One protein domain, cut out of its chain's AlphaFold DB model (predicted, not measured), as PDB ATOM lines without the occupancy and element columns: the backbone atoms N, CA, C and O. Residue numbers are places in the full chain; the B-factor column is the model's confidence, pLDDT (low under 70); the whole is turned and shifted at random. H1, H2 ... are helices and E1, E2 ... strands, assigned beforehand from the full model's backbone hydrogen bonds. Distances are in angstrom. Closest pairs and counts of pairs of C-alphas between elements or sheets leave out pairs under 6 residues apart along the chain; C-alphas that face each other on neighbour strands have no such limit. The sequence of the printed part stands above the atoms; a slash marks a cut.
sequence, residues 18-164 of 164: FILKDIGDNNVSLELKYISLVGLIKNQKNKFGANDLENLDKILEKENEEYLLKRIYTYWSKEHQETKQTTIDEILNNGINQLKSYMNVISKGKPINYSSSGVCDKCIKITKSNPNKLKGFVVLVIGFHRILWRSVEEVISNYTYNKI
ATOM      1  N   PHE A  18       2.896  -8.694  35.633       94.19
ATOM      2  CA  PHE A  18       2.156  -7.932  34.637       94.19
ATOM      3  C   PHE A  18       2.852  -6.593  34.396       94.19
ATOM      4  O   PHE A  18       2.899  -5.729  35.271       94.19
ATOM      5  N   ILE A  19       3.431  -6.451  33.209       93.12
ATOM      6  CA  ILE A  19       4.178  -5.275  32.780       93.12
ATOM      7  C   ILE A  19       3.207  -4.342  32.067       93.12
ATOM      8  O   ILE A  19       2.690  -4.648  30.987       93.12
ATOM      9  N   LEU A  20       2.970  -3.198  32.701       90.38
ATOM     10  CA  LEU A  20       2.203  -2.105  32.127       90.38
ATOM     11  C   LEU A  20       3.057  -1.405  31.077       90.38
ATOM     12  O   LEU A  20       4.246  -1.170  31.298       90.38
ATOM     13  N   LYS A  21       2.454  -1.067  29.940       83.94
ATOM     14  CA  LYS A  21       3.145  -0.252  28.946       83.94
ATOM     15  C   LYS A  21       3.452   1.131  29.532       83.94
ATOM     16  O   LYS A  21       2.553   1.791  30.047       83.94
ATOM     17  N   ASP A  22       4.709   1.546  29.435       68.38
ATOM     18  CA  ASP A  22       5.141   2.925  29.703       68.38
ATOM     19  C   ASP A  22       5.470   3.618  28.368       68.38
ATOM     20  O   ASP A  22       4.910   4.655  28.024       68.38
ATOM     21  N   ILE A  23       6.266   2.937  27.529       59.53
ATOM     22  CA  ILE A  23       6.602   3.327  26.153       59.53
ATOM     23  C   ILE A  23       6.255   2.158  25.209       59.53
ATOM     24  O   ILE A  23       6.666   1.023  25.446       59.53
ATOM     25  N   GLY A  24       5.497   2.428  24.138       63.78
ATOM     26  CA  GLY A  24       5.037   1.431  23.156       63.78
ATOM     27  C   GLY A  24       3.568   1.010  23.314       63.78
ATOM     28  O   GLY A  24       2.809   1.593  24.089       63.78
ATOM     29  N   ASP A  25       3.149  -0.011  22.558       71.06
ATOM     30  CA  ASP A  25       1.715  -0.286  22.353       71.06
ATOM     31  C   ASP A  25       1.120  -1.403  23.220       71.06
ATOM     32  O   ASP A  25      -0.105  -1.469  23.364       71.06
ATOM     33  N   ASN A  26       1.950  -2.262  23.820       84.50
ATOM     34  CA  ASN A  26       1.497  -3.556  24.338       84.50
ATOM     35  C   ASN A  26       1.794  -3.731  25.823       84.50
ATOM     36  O   ASN A  26       2.921  -3.524  26.267       84.50
ATOM     37  N   ASN A  27       0.798  -4.209  26.565       91.69
ATOM     38  CA  ASN A  27       1.022  -4.745  27.904       91.69
ATOM     39  C   ASN A  27       1.554  -6.176  27.779       91.69
ATOM     40  O   ASN A  27       1.206  -6.887  26.828       91.69
ATOM     41  N   VAL A  28       2.376  -6.605  28.733       94.44
ATOM     42  CA  VAL A  28       2.976  -7.943  28.723       94.44
ATOM     43  C   VAL A  28       2.630  -8.672  30.008       94.44
ATOM     44  O   VAL A  28       2.813  -8.142  31.099       94.44
ATOM     45  N   SER A  29       2.146  -9.901  29.884       95.81
ATOM     46  CA  SER A  29       1.978 -10.811  31.011       95.81
ATOM     47  C   SER A  29       3.047 -11.900  30.969       95.81
ATOM     48  O   SER A  29       3.283 -12.497  29.917       95.81
ATOM     49  N   LEU A  30       3.711 -12.147  32.093       97.69
ATOM     50  CA  LEU A  30       4.688 -13.220  32.225       97.69
ATOM     51  C   LEU A  30       4.183 -14.256  33.225       97.69
ATOM     52  O   LEU A  30       3.720 -13.909  34.312       97.69
ATOM     53  N   GLU A  31       4.331 -15.520  32.846       98.06
ATOM     54  CA  GLU A  31       4.194 -16.672  33.736       98.06
ATOM     55  C   GLU A  31       5.581 -17.281  33.934       98.06
ATOM     56  O   GLU A  31       6.290 -17.571  32.966       98.06
ATOM     57  N   LEU A  32       5.976 -17.471  35.187       97.88
ATOM     58  CA  LEU A  32       7.296 -17.937  35.570       97.88
ATOM     59  C   LEU A  32       7.204 -19.369  36.087       97.88
ATOM     60  O   LEU A  32       6.468 -19.679  37.022       97.88
ATOM     61  N   LYS A  33       7.999 -20.261  35.504       97.12
ATOM     62  CA  LYS A  33       8.141 -21.643  35.962       97.12
ATOM     63  C   LYS A  33       9.595 -21.911  36.333       97.12
ATOM     64  O   LYS A  33      10.516 -21.461  35.656       97.12
ATOM     65  N   TYR A  34       9.793 -22.662  37.412       97.19
ATOM     66  CA  TYR A  34      11.114 -23.059  37.886       97.19
ATOM     67  C   TYR A  34      11.198 -24.575  38.042       97.19
ATOM     68  O   TYR A  34      10.351 -25.190  38.694       97.19
ATOM     69  N   ILE A  35      12.241 -25.165  37.465       97.31
ATOM     70  CA  ILE A  35      12.573 -26.582  37.576       97.31
ATOM     71  C   ILE A  35      13.840 -26.706  38.411       97.31
ATOM     72  O   ILE A  35      14.940 -26.365  37.973       97.31
ATOM     73  N   SER A  36      13.678 -27.222  39.627       96.50
ATOM     74  CA  SER A  36      14.806 -27.457  40.524       96.50
ATOM     75  C   SER A  36      15.659 -28.646  40.065       96.50
ATOM     76  O   SER A  36      15.134 -29.686  39.665       96.50
ATOM     77  N   LEU A  37      16.982 -28.535  40.216       97.00
ATOM     78  CA  LEU A  37      17.911 -29.644  39.948       97.00
ATOM     79  C   LEU A  37      17.613 -30.867  40.825       97.00
ATOM     80  O   LEU A  37      17.703 -32.005  40.371       97.00
ATOM     81  N   VAL A  38      17.193 -30.624  42.069       95.75
ATOM     82  CA  VAL A  38      16.799 -31.664  43.029       95.75
ATOM     83  C   VAL A  38      15.673 -32.532  42.467       95.75
ATOM     84  O   VAL A  38      15.751 -33.755  42.540       95.75
ATOM     85  N   GLY A  39      14.640 -31.924  41.881       95.81
ATOM     86  CA  GLY A  39      13.526 -32.682  41.311       95.81
ATOM     87  C   GLY A  39      13.895 -33.463  40.047       95.81
ATOM     88  O   GLY A  39      13.262 -34.478  39.760       95.81
ATOM     89  N   LEU A  40      14.936 -33.044  39.323       95.94
ATOM     90  CA  LEU A  40      15.445 -33.751  38.143       95.94
ATOM     91  C   LEU A  40      16.359 -34.932  38.502       95.94
ATOM     92  O   LEU A  40      16.310 -35.968  37.841       95.94
ATOM     93  N   ILE A  41      17.181 -34.803  39.548       95.62
ATOM     94  CA  ILE A  41      18.146 -35.848  39.926       95.62
ATOM     95  C   ILE A  41      17.530 -36.964  40.781       95.62
ATOM     96  O   ILE A  41      18.054 -38.078  40.815       95.62
ATOM     97  N   LYS A  42      16.403 -36.697  41.455       90.75
ATOM     98  CA  LYS A  42      15.812 -37.597  42.462       90.75
ATOM     99  C   LYS A  42      15.479 -39.000  41.938       90.75
ATOM    100  O   LYS A  42      15.597 -39.958  42.690       90.75
ATOM    101  N   ASN A  43      15.110 -39.131  40.663       83.75
ATOM    102  CA  ASN A  43      14.833 -40.434  40.042       83.75
ATOM    103  C   ASN A  43      16.086 -41.159  39.533       83.75
ATOM    104  O   ASN A  43      16.009 -42.323  39.164       83.75
ATOM    105  N   GLN A  44      17.223 -40.467  39.463       87.31
ATOM    106  CA  GLN A  44      18.474 -41.006  38.928       87.31
ATOM    107  C   GLN A  44      19.392 -41.491  40.050       87.31
ATOM    108  O   GLN A  44      20.159 -42.435  39.867       87.31
ATOM    109  N   LYS A  45      19.334 -40.835  41.217       89.25
ATOM    110  CA  LYS A  45      20.249 -41.084  42.331       89.25
ATOM    111  C   LYS A  45      19.546 -40.897  43.677       89.25
ATOM    112  O   LYS A  45      18.987 -39.840  43.950       89.25
ATOM    113  N   ASN A  46      19.652 -41.895  44.559       83.38
ATOM    114  CA  ASN A  46      19.043 -41.858  45.900       83.38
ATOM    115  C   ASN A  46      19.770 -40.925  46.885       83.38
ATOM    116  O   ASN A  46      19.155 -40.409  47.815       83.38
ATOM    117  N   LYS A  47      21.081 -40.721  46.711       91.94
ATOM    118  CA  LYS A  47      21.897 -39.799  47.517       91.94
ATOM    119  C   LYS A  47      22.708 -38.909  46.586       91.94
ATOM    120  O   LYS A  47      23.498 -39.426  45.804       91.94
ATOM    121  N   PHE A  48      22.540 -37.600  46.687       94.88
ATOM    122  CA  PHE A  48      23.270 -36.619  45.888       94.88
ATOM    123  C   PHE A  48      23.697 -35.437  46.756       94.88
ATOM    124  O   PHE A  48      23.033 -35.112  47.741       94.88
ATOM    125  N   GLY A  49      24.823 -34.823  46.401       95.31
ATOM    126  CA  GLY A  49      25.361 -33.628  47.053       95.31
ATOM    127  C   GLY A  49      25.449 -32.433  46.104       95.31
ATOM    128  O   GLY A  49      25.019 -32.501  44.955       95.31
ATOM    129  N   ALA A  50      26.051 -31.340  46.574       95.75
ATOM    130  CA  ALA A  50      26.217 -30.118  45.782       95.75
ATOM    131  C   ALA A  50      26.973 -30.361  44.461       95.75
ATOM    132  O   ALA A  50      26.511 -29.924  43.414       95.75
ATOM    133  N   ASN A  51      28.059 -31.143  44.491       96.75
ATOM    134  CA  ASN A  51      28.847 -31.470  43.295       96.75
ATOM    135  C   ASN A  51      28.025 -32.224  42.235       96.75
ATOM    136  O   ASN A  51      28.213 -32.018  41.040       96.75
ATOM    137  N   ASP A  52      27.099 -33.094  42.658       96.69
ATOM    138  CA  ASP A  52      26.213 -33.803  41.728       96.69
ATOM    139  C   ASP A  52      25.242 -32.834  41.043       96.69
ATOM    140  O   ASP A  52      24.988 -32.956  39.847       96.69
ATOM    141  N   LEU A  53      24.715 -31.859  41.795       96.62
ATOM    142  CA  LEU A  53      23.821 -30.835  41.258       96.62
ATOM    143  C   LEU A  53      24.565 -29.894  40.307       96.62
ATOM    144  O   LEU A  53      24.052 -29.609  39.232       96.62
ATOM    145  N   GLU A  54      25.781 -29.469  40.652       96.62
ATOM    146  CA  GLU A  54      26.619 -28.643  39.775       96.62
ATOM    147  C   GLU A  54      26.937 -29.365  38.457       96.62
ATOM    148  O   GLU A  54      26.829 -28.786  37.376       96.62
ATOM    149  N   ASN A  55      27.278 -30.656  38.527       96.19
ATOM    150  CA  ASN A  55      27.511 -31.469  37.337       96.19
ATOM    151  C   ASN A  55      26.243 -31.617  36.491       96.19
ATOM    152  O   ASN A  55      26.311 -31.494  35.268       96.19
ATOM    153  N   LEU A  56      25.088 -31.852  37.124       96.31
ATOM    154  CA  LEU A  56      23.809 -31.908  36.422       96.31
ATOM    155  C   LEU A  56      23.509 -30.582  35.716       96.31
ATOM    156  O   LEU A  56      23.140 -30.597  34.549       96.31
ATOM    157  N   ASP A  57      23.705 -29.450  36.382       96.25
ATOM    158  CA  ASP A  57      23.439 -28.127  35.817       96.25
ATOM    159  C   ASP A  57      24.281 -27.857  34.556       96.25
ATOM    160  O   ASP A  57      23.740 -27.468  33.522       96.25
ATOM    161  N   LYS A  58      25.578 -28.206  34.583       96.50
ATOM    162  CA  LYS A  58      26.478 -28.139  33.411       96.50
ATOM    163  C   LYS A  58      26.044 -29.055  32.262       96.50
ATOM    164  O   LYS A  58      26.278 -28.738  31.094       96.50
ATOM    165  N   ILE A  59      25.447 -30.210  32.571       96.00
ATOM    166  CA  ILE A  59      24.889 -31.122  31.560       96.00
ATOM    167  C   ILE A  59      23.648 -30.491  30.920       96.00
ATOM    168  O   ILE A  59      23.556 -30.447  29.695       96.00
ATOM    169  N   LEU A  60      22.720 -29.976  31.733       96.69
ATOM    170  CA  LEU A  60      21.473 -29.359  31.266       96.69
ATOM    171  C   LEU A  60      21.731 -28.112  30.412       96.69
ATOM    172  O   LEU A  60      21.021 -27.875  29.437       96.69
ATOM    173  N   GLU A  61      22.769 -27.339  30.738       95.75
ATOM    174  CA  GLU A  61      23.183 -26.168  29.963       95.75
ATOM    175  C   GLU A  61      23.469 -26.520  28.495       95.75
ATOM    176  O   GLU A  61      23.083 -25.772  27.597       95.75
ATOM    177  N   LYS A  62      24.079 -27.685  28.241       95.88
ATOM    178  CA  LYS A  62      24.482 -28.150  26.903       95.88
ATOM    179  C   LYS A  62      23.472 -29.086  26.249       95.88
ATOM    180  O   LYS A  62      23.609 -29.410  25.071       95.88
ATOM    181  N   GLU A  63      22.477 -29.548  26.998       96.62
ATOM    182  CA  GLU A  63      21.485 -30.482  26.487       96.62
ATOM    183  C   GLU A  63      20.600 -29.810  25.433       96.62
ATOM    184  O   GLU A  63      20.232 -28.631  25.529       96.62
ATOM    185  N   ASN A  64      20.268 -30.555  24.384       97.44
ATOM    186  CA  ASN A  64      19.352 -30.050  23.376       97.44
ATOM    187  C   ASN A  64      17.936 -29.914  23.975       97.44
ATOM    188  O   ASN A  64      17.565 -30.621  24.913       97.44
ATOM    189  N   GLU A  65      17.142 -28.998  23.429       97.44
ATOM    190  CA  GLU A  65      15.829 -28.680  23.990       97.44
ATOM    191  C   GLU A  65      14.846 -29.862  23.944       97.44
ATOM    192  O   GLU A  65      14.126 -30.083  24.911       97.44
ATOM    193  N   GLU A  66      14.841 -30.661  22.873       97.69
ATOM    194  CA  GLU A  66      13.906 -31.786  22.723       97.69
ATOM    195  C   GLU A  66      14.096 -32.843  23.823       97.69
ATOM    196  O   GLU A  66      13.127 -33.318  24.420       97.69
ATOM    197  N   TYR A  67      15.343 -33.209  24.116       97.62
ATOM    198  CA  TYR A  67      15.655 -34.177  25.166       97.62
ATOM    199  C   TYR A  67      15.473 -33.567  26.557       97.62
ATOM    200  O   TYR A  67      14.971 -34.244  27.456       97.62
ATOM    201  N   LEU A  68      15.802 -32.281  26.718       97.25
ATOM    202  CA  LEU A  68      15.578 -31.539  27.955       97.25
ATOM    203  C   LEU A  68      14.090 -31.525  28.335       97.25
ATOM    204  O   LEU A  68      13.737 -31.859  29.463       97.25
ATOM    205  N   LEU A  69      13.205 -31.213  27.384       98.12
ATOM    206  CA  LEU A  69      11.754 -31.182  27.587       98.12
ATOM    207  C   LEU A  69      11.184 -32.549  28.011       98.12
ATOM    208  O   LEU A  69      10.259 -32.609  28.823       98.12
ATOM    209  N   LYS A  70      11.780 -33.650  27.537       97.81
ATOM    210  CA  LYS A  70      11.389 -35.025  27.894       97.81
ATOM    211  C   LYS A  70      11.888 -35.476  29.273       97.81
ATOM    212  O   LYS A  70      11.500 -36.557  29.721       97.81
ATOM    213  N   ARG A  71      12.737 -34.704  29.966       96.75
ATOM    214  CA  ARG A  71      13.240 -35.100  31.290       96.75
ATOM    215  C   ARG A  71      12.113 -35.230  32.304       96.75
ATOM    216  O   ARG A  71      11.260 -34.351  32.425       96.75
ATOM    217  N   ILE A  72      12.179 -36.307  33.083       97.25
ATOM    218  CA  ILE A  72      11.262 -36.543  34.195       97.25
ATOM    219  C   ILE A  72      11.641 -35.620  35.352       97.25
ATOM    220  O   ILE A  72      12.777 -35.625  35.829       97.25
ATOM    221  N   TYR A  73      10.660 -34.869  35.828       97.06
ATOM    222  CA  TYR A  73      10.740 -34.034  37.009       97.06
ATOM    223  C   TYR A  73       9.879 -34.615  38.125       97.06
ATOM    224  O   TYR A  73       8.721 -34.979  37.921       97.06
ATOM    225  N   THR A  74      10.447 -34.677  39.325       96.06
ATOM    226  CA  THR A  74       9.806 -35.258  40.504       96.06
ATOM    227  C   THR A  74       9.627 -34.219  41.589       96.06
ATOM    228  O   THR A  74      10.572 -33.528  41.966       96.06
ATOM    229  N   TYR A  75       8.425 -34.148  42.152       94.25
ATOM    230  CA  TYR A  75       8.099 -33.196  43.207       94.25
ATOM    231  C   TYR A  75       7.154 -33.803  44.245       94.25
ATOM    232  O   TYR A  75       6.441 -34.769  43.984       94.25
ATOM    233  N   TRP A  76       7.158 -33.230  45.448       93.88
ATOM    234  CA  TRP A  76       6.193 -33.577  46.488       93.88
ATOM    235  C   TRP A  76       4.904 -32.778  46.281       93.88
ATOM    236  O   TRP A  76       4.909 -31.549  46.391       93.88
ATOM    237  N   SER A  77       3.800 -33.463  45.988       93.25
ATOM    238  CA  SER A  77       2.486 -32.838  45.906       93.25
ATOM    239  C   SER A  77       1.900 -32.693  47.306       93.25
ATOM    240  O   SER A  77       1.569 -33.680  47.958       93.25
ATOM    241  N   LYS A  78       1.737 -31.450  47.774       91.12
ATOM    242  CA  LYS A  78       1.090 -31.180  49.070       91.12
ATOM    243  C   LYS A  78      -0.388 -31.573  49.081       91.12
ATOM    244  O   LYS A  78      -0.881 -32.001  50.114       91.12
ATOM    245  N   GLU A  79      -1.068 -31.420  47.945       90.00
ATOM    246  CA  GLU A  79      -2.497 -31.716  47.795       90.00
ATOM    247  C   GLU A  79      -2.788 -33.209  47.951       90.00
ATOM    248  O   GLU A  79      -3.688 -33.585  48.694       90.00
ATOM    249  N   HIS A  80      -1.988 -34.054  47.303       93.00
ATOM    250  CA  HIS A  80      -2.180 -35.506  47.320       93.00
ATOM    251  C   HIS A  80      -1.307 -36.227  48.353       93.00
ATOM    252  O   HIS A  80      -1.412 -37.438  48.492       93.00
ATOM    253  N   GLN A  81      -0.449 -35.491  49.068       95.25
ATOM    254  CA  GLN A  81       0.493 -36.026  50.058       95.25
ATOM    255  C   GLN A  81       1.365 -37.168  49.515       95.25
ATOM    256  O   GLN A  81       1.687 -38.118  50.224       95.25
ATOM    257  N   GLU A  82       1.771 -37.063  48.251       95.62
ATOM    258  CA  GLU A  82       2.576 -38.078  47.578       95.62
ATOM    259  C   GLU A  82       3.619 -37.446  46.653       95.62
ATOM    260  O   GLU A  82       3.535 -36.277  46.258       95.62
ATOM    261  N   THR A  83       4.623 -38.241  46.287       93.50
ATOM    262  CA  THR A  83       5.590 -37.842  45.263       93.50
ATOM    263  C   THR A  83       4.986 -38.080  43.886       93.50
ATOM    264  O   THR A  83       4.606 -39.202  43.567       93.50
ATOM    265  N   LYS A  84       4.939 -37.034  43.057       95.50
ATOM    266  CA  LYS A  84       4.469 -37.104  41.673       95.50
ATOM    267  C   LYS A  84       5.616 -36.915  40.693       95.50
ATOM    268  O   LYS A  84       6.608 -36.249  40.998       95.50
ATOM    269  N   GLN A  85       5.441 -37.491  39.511       95.75
ATOM    270  CA  GLN A  85       6.322 -37.325  38.363       95.75
ATOM    271  C   GLN A  85       5.564 -36.627  37.233       95.75
ATOM    272  O   GLN A  85       4.348 -36.756  37.117       95.75
ATOM    273  N   THR A  86       6.290 -35.858  36.436       97.00
ATOM    274  CA  THR A  86       5.813 -35.134  35.251       97.00
ATOM    275  C   THR A  86       7.017 -34.888  34.342       97.00
ATOM    276  O   THR A  86       8.142 -35.238  34.713       97.00
ATOM    277  N   THR A  87       6.828 -34.293  33.173       98.06
ATOM    278  CA  THR A  87       7.939 -33.854  32.317       98.06
ATOM    279  C   THR A  87       8.126 -32.340  32.371       98.06
ATOM    280  O   THR A  87       7.232 -31.589  32.769       98.06
ATOM    281  N   ILE A  88       9.305 -31.868  31.962       97.75
ATOM    282  CA  ILE A  88       9.538 -30.428  31.786       97.75
ATOM    283  C   ILE A  88       8.565 -29.855  30.737       97.75
ATOM    284  O   ILE A  88       8.036 -28.760  30.932       97.75
ATOM    285  N   ASP A  89       8.281 -30.612  29.672       98.38
ATOM    286  CA  ASP A  89       7.311 -30.242  28.637       98.38
ATOM    287  C   ASP A  89       5.897 -30.030  29.193       98.38
ATOM    288  O   ASP A  89       5.271 -28.999  28.952       98.38
ATOM    289  N   GLU A  90       5.403 -30.964  30.007       98.19
ATOM    290  CA  GLU A  90       4.091 -30.843  30.650       98.19
ATOM    291  C   GLU A  90       4.007 -29.600  31.541       98.19
ATOM    292  O   GLU A  90       3.007 -28.883  31.516       98.19
ATOM    293  N   ILE A  91       5.064 -29.296  32.301       97.62
ATOM    294  CA  ILE A  91       5.120 -28.089  33.138       97.62
ATOM    295  C   ILE A  91       5.072 -26.820  32.279       97.62
ATOM    296  O   ILE A  91       4.329 -25.888  32.607       97.62
ATOM    297  N   LEU A  92       5.826 -26.783  31.176       97.94
ATOM    298  CA  LEU A  92       5.836 -25.660  30.239       97.94
ATOM    299  C   LEU A  92       4.452 -25.450  29.608       97.94
ATOM    300  O   LEU A  92       3.924 -24.337  29.627       97.94
ATOM    301  N   ASN A  93       3.833 -26.524  29.119       97.94
ATOM    302  CA  ASN A  93       2.501 -26.502  28.513       97.94
ATOM    303  C   ASN A  93       1.410 -26.091  29.511       97.94
ATOM    304  O   ASN A  93       0.520 -25.304  29.179       97.94
ATOM    305  N   ASN A  94       1.507 -26.541  30.764       96.69
ATOM    306  CA  ASN A  94       0.618 -26.088  31.831       96.69
ATOM    307  C   ASN A  94       0.783 -24.588  32.104       96.69
ATOM    308  O   ASN A  94      -0.218 -23.882  32.237       96.69
ATOM    309  N   GLY A  95       2.021 -24.084  32.111       97.06
ATOM    310  CA  GLY A  95       2.305 -22.649  32.191       97.06
ATOM    311  C   GLY A  95       1.685 -21.857  31.035       97.06
ATOM    312  O   GLY A  95       1.044 -20.835  31.265       97.06
ATOM    313  N   ILE A  96       1.781 -22.363  29.801       98.12
ATOM    314  CA  ILE A  96       1.169 -21.739  28.615       98.12
ATOM    315  C   ILE A  96      -0.351 -21.643  28.777       98.12
ATOM    316  O   ILE A  96      -0.944 -20.587  28.541       98.12
ATOM    317  N   ASN A  97      -0.993 -22.732  29.197       96.81
ATOM    318  CA  ASN A  97      -2.442 -22.777  29.389       96.81
ATOM    319  C   ASN A  97      -2.903 -21.848  30.522       96.81
ATOM    320  O   ASN A  97      -3.923 -21.163  30.395       96.81
ATOM    321  N   GLN A  98      -2.132 -21.784  31.607       95.12
ATOM    322  CA  GLN A  98      -2.376 -20.877  32.723       95.12
ATOM    323  C   GLN A  98      -2.286 -19.413  32.279       95.12
ATOM    324  O   GLN A  98      -3.233 -18.651  32.498       95.12
ATOM    325  N   LEU A  99      -1.222 -19.044  31.562       97.25
ATOM    326  CA  LEU A  99      -1.032 -17.693  31.044       97.25
ATOM    327  C   LEU A  99      -2.150 -17.279  30.078       97.25
ATOM    328  O   LEU A  99      -2.703 -16.188  30.214       97.25
ATOM    329  N   LYS A 100      -2.563 -18.170  29.163       96.81
ATOM    330  CA  LYS A 100      -3.731 -17.948  28.289       96.81
ATOM    331  C   LYS A 100      -4.993 -17.655  29.105       96.81
ATOM    332  O   LYS A 100      -5.739 -16.726  28.793       96.81
ATOM    333  N   SER A 101      -5.235 -18.419  30.175       95.12
ATOM    334  CA  SER A 101      -6.376 -18.190  31.071       95.12
ATOM    335  C   SER A 101      -6.315 -16.809  31.727       95.12
ATOM    336  O   SER A 101      -7.325 -16.105  31.762       95.12
ATOM    337  N   TYR A 102      -5.141 -16.395  32.206       95.38
ATOM    338  CA  TYR A 102      -4.952 -15.077  32.810       95.38
ATOM    339  C   TYR A 102      -5.126 -13.948  31.809       95.38
ATOM    340  O   TYR A 102      -5.884 -13.023  32.088       95.38
ATOM    341  N   MET A 103      -4.529 -14.041  30.624       96.12
ATOM    342  CA  MET A 103      -4.680 -13.032  29.573       96.12
ATOM    343  C   MET A 103      -6.145 -12.845  29.158       96.12
ATOM    344  O   MET A 103      -6.604 -11.712  29.020       96.12
ATOM    345  N   ASN A 104      -6.912 -13.935  29.077       95.50
ATOM    346  CA  ASN A 104      -8.354 -13.898  28.816       95.50
ATOM    347  C   ASN A 104      -9.181 -13.269  29.948       95.50
ATOM    348  O   ASN A 104     -10.300 -12.809  29.719       95.50
ATOM    349  N   VAL A 105      -8.693 -13.294  31.191       95.00
ATOM    350  CA  VAL A 105      -9.332 -12.598  32.318       95.00
ATOM    351  C   VAL A 105      -8.923 -11.130  32.336       95.00
ATOM    352  O   VAL A 105      -9.787 -10.279  32.528       95.00
ATOM    353  N   ILE A 106      -7.643 -10.832  32.094       94.50
ATOM    354  CA  ILE A 106      -7.118  -9.467  32.016       94.50
ATOM    355  C   ILE A 106      -7.875  -8.691  30.945       94.50
ATOM    356  O   ILE A 106      -8.395  -7.621  31.235       94.50
ATOM    357  N   SER A 107      -8.050  -9.270  29.753       94.69
ATOM    358  CA  SER A 107      -8.707  -8.607  28.622       94.69
ATOM    359  C   SER A 107     -10.145  -8.149  28.889       94.69
ATOM    360  O   SER A 107     -10.623  -7.249  28.193       94.69
ATOM    361  N   LYS A 108     -10.812  -8.698  29.918       94.62
ATOM    362  CA  LYS A 108     -12.158  -8.303  30.366       94.62
ATOM    363  C   LYS A 108     -12.181  -6.988  31.153       94.62
ATOM    364  O   LYS A 108     -13.265  -6.441  31.351       94.62
ATOM    365  N   GLY A 109     -11.026  -6.460  31.559       93.81
ATOM    366  CA  GLY A 109     -10.911  -5.213  32.310       93.81
ATOM    367  C   GLY A 109     -11.368  -5.359  33.761       93.81
ATOM    368  O   GLY A 109     -11.157  -6.397  34.389       93.81
ATOM    369  N   LYS A 110     -11.980  -4.309  34.321       93.88
ATOM    370  CA  LYS A 110     -12.477  -4.314  35.705       93.88
ATOM    371  C   LYS A 110     -13.735  -5.195  35.824       93.88
ATOM    372  O   LYS A 110     -14.614  -5.087  34.968       93.88
ATOM    373  N   PRO A 111     -13.881  -6.016  36.882       92.38
ATOM    374  CA  PRO A 111     -15.126  -6.736  37.122       92.38
ATOM    375  C   PRO A 111     -16.295  -5.755  37.311       92.38
ATOM    376  O   PRO A 111     -16.181  -4.758  38.025       92.38
ATOM    377  N   ILE A 112     -17.426  -6.056  36.673       89.12
ATOM    378  CA  ILE A 112     -18.679  -5.287  36.746       89.12
ATOM    379  C   ILE A 112     -19.353  -5.495  38.107       89.12
ATOM    380  O   ILE A 112     -19.907  -4.573  38.695       89.12
ATOM    381  N   ASN A 113     -19.317  -6.729  38.602       88.62
ATOM    382  CA  ASN A 113     -19.899  -7.139  39.873       88.62
ATOM    383  C   ASN A 113     -19.108  -8.308  40.476       88.62
ATOM    384  O   ASN A 113     -18.171  -8.827  39.862       88.62
ATOM    385  N   TYR A 114     -19.512  -8.753  41.669       82.44
ATOM    386  CA  TYR A 114     -18.848  -9.854  42.367       82.44
ATOM    387  C   TYR A 114     -18.796 -11.138  41.526       82.44
ATOM    388  O   TYR A 114     -17.793 -11.837  41.552       82.44
ATOM    389  N   SER A 115     -19.819 -11.445  40.732       85.00
ATOM    390  CA  SER A 115     -19.875 -12.690  39.950       85.00
ATOM    391  C   SER A 115     -19.150 -12.624  38.599       85.00
ATOM    392  O   SER A 115     -19.091 -13.619  37.876       85.00
ATOM    393  N   SER A 116     -18.600 -11.462  38.237       89.94
ATOM    394  CA  SER A 116     -17.893 -11.247  36.974       89.94
ATOM    395  C   SER A 116     -16.381 -11.421  37.129       89.94
ATOM    396  O   SER A 116     -15.793 -11.017  38.130       89.94
ATOM    397  N   SER A 117     -15.743 -12.019  36.124       92.69
ATOM    398  CA  SER A 117     -14.282 -12.131  36.068       92.69
ATOM    399  C   SER A 117     -13.666 -10.866  35.478       92.69
ATOM    400  O   SER A 117     -14.149 -10.363  34.465       92.69
ATOM    401  N   GLY A 118     -12.560 -10.422  36.061       93.88
ATOM    402  CA  GLY A 118     -11.764  -9.296  35.590       93.88
ATOM    403  C   GLY A 118     -10.582  -9.056  36.524       93.88
ATOM    404  O   GLY A 118     -10.357  -9.821  37.464       93.88
ATOM    405  N   VAL A 119      -9.845  -7.980  36.282       93.94
ATOM    406  CA  VAL A 119      -8.721  -7.552  37.116       93.94
ATOM    407  C   VAL A 119      -9.250  -6.837  38.356       93.94
ATOM    408  O   VAL A 119      -9.917  -5.805  38.264       93.94
ATOM    409  N   CYS A 120      -8.944  -7.392  39.526       90.94
ATOM    410  CA  CYS A 120      -9.298  -6.835  40.826       90.94
ATOM    411  C   CYS A 120      -8.021  -6.431  41.575       90.94
ATOM    412  O   CYS A 120      -7.621  -7.086  42.532       90.94
ATOM    413  N   ASP A 121      -7.367  -5.371  41.099       91.69
ATOM    414  CA  ASP A 121      -6.170  -4.800  41.717       91.69
ATOM    415  C   ASP A 121      -6.365  -3.293  41.918       91.69
ATOM    416  O   ASP A 121      -6.777  -2.580  41.001       91.69
ATOM    417  N   LYS A 122      -6.101  -2.813  43.135       92.44
ATOM    418  CA  LYS A 122      -6.242  -1.401  43.515       92.44
ATOM    419  C   LYS A 122      -5.072  -0.531  43.056       92.44
ATOM    420  O   LYS A 122      -5.205   0.684  43.087       92.44
ATOM    421  N   CYS A 123      -3.946  -1.131  42.675       91.00
ATOM    422  CA  CYS A 123      -2.747  -0.432  42.214       91.00
ATOM    423  C   CYS A 123      -2.786  -0.131  40.706       91.00
ATOM    424  O   CYS A 123      -1.909   0.566  40.195       91.00
ATOM    425  N   ILE A 124      -3.787  -0.658  39.991       91.62
ATOM    426  CA  ILE A 124      -3.937  -0.515  38.543       91.62
ATOM    427  C   ILE A 124      -5.239   0.226  38.239       91.62
ATOM    428  O   ILE A 124      -6.340  -0.231  38.553       91.62
ATOM    429  N   LYS A 125      -5.127   1.361  37.554       92.94
ATOM    430  CA  LYS A 125      -6.252   2.072  36.955       92.94
ATOM    431  C   LYS A 125      -6.569   1.463  35.595       92.94
ATOM    432  O   LYS A 125      -5.720   1.439  34.707       92.94
ATOM    433  N   ILE A 126      -7.813   1.021  35.429       93.81
ATOM    434  CA  ILE A 126      -8.309   0.402  34.195       93.81
ATOM    435  C   ILE A 126      -9.354   1.315  33.567       93.81
ATOM    436  O   ILE A 126     -10.371   1.624  34.191       93.81
ATOM    437  N   THR A 127      -9.118   1.735  32.330       92.69
ATOM    438  CA  THR A 127     -10.011   2.621  31.569       92.69
ATOM    439  C   THR A 127     -10.328   2.006  30.216       92.69
ATOM    440  O   THR A 127      -9.450   1.400  29.607       92.69
ATOM    441  N   LYS A 128     -11.562   2.167  29.721       93.56
ATOM    442  CA  LYS A 128     -11.894   1.779  28.341       93.56
ATOM    443  C   LYS A 128     -10.993   2.528  27.359       93.56
ATOM    444  O   LYS A 128     -10.691   3.699  27.573       93.56
ATOM    445  N   SER A 129     -10.586   1.853  26.297       89.88
ATOM    446  CA  SER A 129      -9.741   2.416  25.248       89.88
ATOM    447  C   SER A 129     -10.050   1.773  23.902       89.88
ATOM    448  O   SER A 129     -10.818   0.814  23.820       89.88
ATOM    449  N   ASN A 130      -9.382   2.260  22.858       89.69
ATOM    450  CA  ASN A 130      -9.292   1.524  21.603       89.69
ATOM    451  C   ASN A 130      -8.667   0.133  21.839       89.69
ATOM    452  O   ASN A 130      -7.907  -0.035  22.813       89.69
ATOM    453  N   PRO A 131      -8.979  -0.850  20.972       90.38
ATOM    454  CA  PRO A 131      -8.373  -2.171  21.028       90.38
ATOM    455  C   PRO A 131      -6.845  -2.085  21.065       90.38
ATOM    456  O   PRO A 131      -6.229  -1.382  20.267       90.38
ATOM    457  N   ASN A 132      -6.237  -2.805  21.998       89.06
ATOM    458  CA  ASN A 132      -4.795  -2.973  22.130       89.06
ATOM    459  C   ASN A 132      -4.457  -4.446  22.345       89.06
ATOM    460  O   ASN A 132      -5.340  -5.272  22.587       89.06
ATOM    461  N   LYS A 133      -3.173  -4.776  22.233       92.00
ATOM    462  CA  LYS A 133      -2.702  -6.153  22.327       92.00
ATOM    463  C   LYS A 133      -2.082  -6.411  23.692       92.00
ATOM    464  O   LYS A 133      -1.228  -5.662  24.172       92.00
ATOM    465  N   LEU A 134      -2.490  -7.523  24.284       93.75
ATOM    466  CA  LEU A 134      -1.832  -8.145  25.416       93.75
ATOM    467  C   LEU A 134      -0.936  -9.259  24.883       93.75
ATOM    468  O   LEU A 134      -1.422 -10.206  24.263       93.75
ATOM    469  N   LYS A 135       0.367  -9.137  25.124       95.75
ATOM    470  CA  LYS A 135       1.348 -10.180  24.812       95.75
ATOM    471  C   LYS A 135       1.598 -11.032  26.044       95.75
ATOM    472  O   LYS A 135       1.501 -10.536  27.167       95.75
ATOM    473  N   GLY A 136       1.957 -12.291  25.835       96.94
ATOM    474  CA  GLY A 136       2.316 -13.170  26.935       96.94
ATOM    475  C   GLY A 136       3.522 -14.035  26.638       96.94
ATOM    476  O   GLY A 136       3.677 -14.527  25.518       96.94
ATOM    477  N   PHE A 137       4.343 -14.248  27.662       97.88
ATOM    478  CA  PHE A 137       5.465 -15.173  27.611       97.88
ATOM    479  C   PHE A 137       5.487 -16.061  28.848       97.88
ATOM    480  O   PHE A 137       5.335 -15.590  29.973       97.88
ATOM    481  N   VAL A 138       5.717 -17.350  28.635       98.44
ATOM    482  CA  VAL A 138       6.113 -18.260  29.707       98.44
ATOM    483  C   VAL A 138       7.628 -18.300  29.728       98.44
ATOM    484  O   VAL A 138       8.237 -18.601  28.701       98.44
ATOM    485  N   VAL A 139       8.226 -18.002  30.878       98.25
ATOM    486  CA  VAL A 139       9.667 -18.124  31.109       98.25
ATOM    487  C   VAL A 139       9.892 -19.301  32.045       98.25
ATOM    488  O   VAL A 139       9.375 -19.336  33.161       98.25
ATOM    489  N   LEU A 140      10.654 -20.278  31.573       98.06
ATOM    490  CA  LEU A 140      10.964 -21.501  32.288       98.06
ATOM    491  C   LEU A 140      12.458 -21.543  32.590       98.06
ATOM    492  O   LEU A 140      13.280 -21.690  31.687       98.06
ATOM    493  N   VAL A 141      12.799 -21.440  33.868       97.56
ATOM    494  CA  VAL A 141      14.174 -21.559  34.354       97.56
ATOM    495  C   VAL A 141      14.401 -22.983  34.845       97.56
ATOM    496  O   VAL A 141      13.623 -23.504  35.645       97.56
ATOM    497  N   ILE A 142      15.462 -23.619  34.364       97.44
ATOM    498  CA  ILE A 142      15.842 -24.989  34.686       97.44
ATOM    499  C   ILE A 142      17.237 -24.954  35.299       97.44
ATOM    500  O   ILE A 142      18.206 -24.575  34.640       97.44
ATOM    501  N   GLY A 143      17.331 -25.345  36.568       95.50
ATOM    502  CA  GLY A 143      18.569 -25.192  37.322       95.50
ATOM    503  C   GLY A 143      18.962 -23.727  37.467       95.50
ATOM    504  O   GLY A 143      18.117 -22.906  37.821       95.50
ATOM    505  N   PHE A 144      20.231 -23.402  37.232       91.62
ATOM    506  CA  PHE A 144      20.725 -22.026  37.359       91.62
ATOM    507  C   PHE A 144      20.999 -21.358  36.012       91.62
ATOM    508  O   PHE A 144      20.842 -20.143  35.903       91.62
ATOM    509  N   HIS A 145      21.369 -22.131  34.990       92.88
ATOM    510  CA  HIS A 145      21.881 -21.570  33.735       92.88
ATOM    511  C   HIS A 145      20.924 -21.706  32.549       92.88
ATOM    512  O   HIS A 145      20.989 -20.905  31.616       92.88
ATOM    513  N   ARG A 146      20.025 -22.700  32.546       95.94
ATOM    514  CA  ARG A 146      19.204 -22.974  31.363       95.94
ATOM    515  C   ARG A 146      17.854 -22.273  31.455       95.94
ATOM    516  O   ARG A 146      17.062 -22.534  32.353       95.94
ATOM    517  N   ILE A 147      17.570 -21.412  30.480       96.94
ATOM    518  CA  ILE A 147      16.297 -20.695  30.368       96.94
ATOM    519  C   ILE A 147      15.651 -21.055  29.034       96.94
ATOM    520  O   ILE A 147      16.270 -20.921  27.980       96.94
ATOM    521  N   LEU A 148      14.399 -21.499  29.086       97.50
ATOM    522  CA  LEU A 148      13.525 -21.654  27.931       97.50
ATOM    523  C   LEU A 148      12.405 -20.622  28.015       97.50
ATOM    524  O   LEU A 148      12.002 -20.202  29.101       97.50
ATOM    525  N   TRP A 149      11.859 -20.233  26.869       97.69
ATOM    526  CA  TRP A 149      10.677 -19.386  26.840       97.69
ATOM    527  C   TRP A 149       9.764 -19.743  25.673       97.69
ATOM    528  O   TRP A 149      10.195 -20.324  24.672       97.69
ATOM    529  N   ARG A 150       8.478 -19.414  25.824       98.06
ATOM    530  CA  ARG A 150       7.451 -19.553  24.785       98.06
ATOM    531  C   ARG A 150       6.542 -18.337  24.790       98.06
ATOM    532  O   ARG A 150       6.057 -17.939  25.846       98.06
ATOM    533  N   SER A 151       6.288 -17.769  23.616       97.06
ATOM    534  CA  SER A 151       5.215 -16.791  23.444       97.06
ATOM    535  C   SER A 151       3.863 -17.496  23.389       97.06
ATOM    536  O   SER A 151       3.742 -18.567  22.792       97.06
ATOM    537  N   VAL A 152       2.838 -16.867  23.951       96.19
ATOM    538  CA  VAL A 152       1.443 -17.263  23.729       96.19
ATOM    539  C   VAL A 152       0.776 -16.309  22.743       96.19
ATOM    540  O   VAL A 152       1.275 -15.214  22.489       96.19
ATOM    541  N   GLU A 153      -0.342 -16.748  22.171       95.50
ATOM    542  CA  GLU A 153      -1.131 -15.942  21.241       95.50
ATOM    543  C   GLU A 153      -1.547 -14.603  21.869       95.50
ATOM    544  O   GLU A 153      -1.904 -14.534  23.049       95.50
ATOM    545  N   GLU A 154      -1.475 -13.535  21.072       95.12
ATOM    546  CA  GLU A 154      -1.870 -12.198  21.504       95.12
ATOM    547  C   GLU A 154      -3.374 -12.159  21.807       95.12
ATOM    548  O   GLU A 154      -4.192 -12.668  21.045       95.12
ATOM    549  N   VAL A 155      -3.754 -11.496  22.900       95.94
ATOM    550  CA  VAL A 155      -5.164 -11.285  23.249       95.94
ATOM    551  C   VAL A 155      -5.512  -9.817  23.051       95.94
ATOM    552  O   VAL A 155      -4.826  -8.931  23.559       95.94
ATOM    553  N   ILE A 156      -6.602  -9.545  22.336       94.50
ATOM    554  CA  ILE A 156      -7.108  -8.181  22.168       94.50
ATOM    555  C   ILE A 156      -7.829  -7.734  23.443       94.50
ATOM    556  O   ILE A 156      -8.675  -8.447  23.984       94.50
ATOM    557  N   SER A 157      -7.512  -6.533  23.919       92.88
ATOM    558  CA  SER A 157      -8.168  -5.885  25.052       92.88
ATOM    559  C   SER A 157      -8.659  -4.495  24.668       92.88
ATOM    560  O   SER A 157      -7.949  -3.737  24.018       92.88
ATOM    561  N   ASN A 158      -9.856  -4.129  25.123       94.00
ATOM    562  CA  ASN A 158     -10.436  -2.794  24.922       94.00
ATOM    563  C   ASN A 158     -10.212  -1.885  26.141       94.00
ATOM    564  O   ASN A 158     -11.039  -1.025  26.456       94.00
ATOM    565  N   TYR A 159      -9.123  -2.124  26.876       93.06
ATOM    566  CA  TYR A 159      -8.799  -1.414  28.107       93.06
ATOM    567  C   TYR A 159      -7.331  -1.016  28.153       93.06
ATOM    568  O   TYR A 159      -6.459  -1.774  27.738       93.06
ATOM    569  N   THR A 160      -7.055   0.155  28.716       91.62
ATOM    570  CA  THR A 160      -5.708   0.587  29.094       91.62
ATOM    571  C   THR A 160      -5.510   0.365  30.589       91.62
ATOM    572  O   THR A 160      -6.446   0.550  31.372       91.62
ATOM    573  N   TYR A 161      -4.294  -0.024  30.965       92.31
ATOM    574  CA  TYR A 161      -3.895  -0.347  32.329       92.31
ATOM    575  C   TYR A 161      -2.758   0.593  32.715       92.31
ATOM    576  O   TYR A 161      -1.706   0.566  32.085       92.31
ATOM    577  N   ASN A 162      -2.978   1.431  33.723       90.62
ATOM    578  CA  ASN A 162      -1.992   2.397  34.201       90.62
ATOM    579  C   ASN A 162      -1.738   2.181  35.687       90.62
ATOM    580  O   ASN A 162      -2.661   1.838  36.428       90.62
ATOM    581  N   LYS A 163      -0.508   2.417  36.132       90.69
ATOM    582  CA  LYS A 163      -0.195   2.442  37.558       90.69
ATOM    583  C   LYS A 163      -0.859   3.667  38.200       90.69
ATOM    584  O   LYS A 163      -0.921   4.722  37.569       90.69
ATOM    585  N   ILE A 164      -1.394   3.497  39.408       87.31
ATOM    586  CA  ILE A 164      -1.889   4.600  40.252       87.31
ATOM    587  C   ILE A 164      -0.734   5.196  41.050       87.31
ATOM    588  O   ILE A 164       0.113   4.403  41.528       87.31
TER     589      ILE A 164
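Overview. This is residues 18 to 164 of the 164 residues of an uncharacterized protein of Rhizophagus clarus (UniProt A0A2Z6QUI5). A long, twisted sheet of three strands, E1, E4 and E5, has the long helix H4 along one face: two layers, a helix over a sheet. Helices H1, H2 and H3 and the hairpin E2 and E3 gather at one end of the sheet; toward the other, E4 and E5 bend sharply. The 147 printed residues hold four named helices and five named strands, in the order E1 H1 H2 H3 E2 E3 H4 E4 E5, mixed in class; the large sheet, order E1, E4, E5, is mixed. The whole is loose, radius of gyration of the C-alphas 19.1 A, and elongated, spanning 56 by 35 by 26 A.

Along the chain. Find C-alpha 27 at (1.022, -4.745, 27.904), where E1 begins, residues 27 to 35. Next come H1, 37 to 41, H2, 50 to 62, H3, 65 to 69, E2, 72 to 77, and E3, 82 to 87. H4, 88 to 106, runs 26.8 A. E4, 124 to 142, spans 31.7 A and bends by 141 degrees at 127; E5, 146 to 163, spans 32.6 A, bends by 120 degrees at 158 and ends at (-0.195, 2.442, 37.558).

Arrangement. Look for E1 parallel to E4 at N 29 and O 135, 2.9 A, and the hairpin E4 and E5 at N 134 and O 155, 2.8 A. H4 is on this sheet at a height of 7.7 A, along the strands, 9 degrees from E4 on the local plane; its closest C-alphas to E4 are Ile 96 and Val 138, 6.1 A. H2 only grazes the sheet with residues 57 to 62, and H3, only just on it with 5 pairs of C-alphas within 10 A, grazes it with 65 to 69. H3 and residues 88 to 89 of H4 only just touch, with 3 pairs of C-alphas within 8 A, closest Leu 69 and Asp 89, 4.7 A. H1 touches residues 53 to 57 of H2, closest C-alphas Leu 37 and Leu 53, 6.2 A. In the antiparallel hairpin E2 and E3, N 75 and O 84 are 3.0 A apart. Every O i to N i+4 pair is within hydrogen-bond range in H1, H3 and H4; in H2, 8 of 9 are.

Size, cuts and confidence. The two C-alphas farthest apart, Lys 47 and Asn 130, are 57.9 A apart. The printed part has no cut; the link from H4 to E4, residues 107 to 123, is long. Look at residues 22 to 24 for pLDDT under 70.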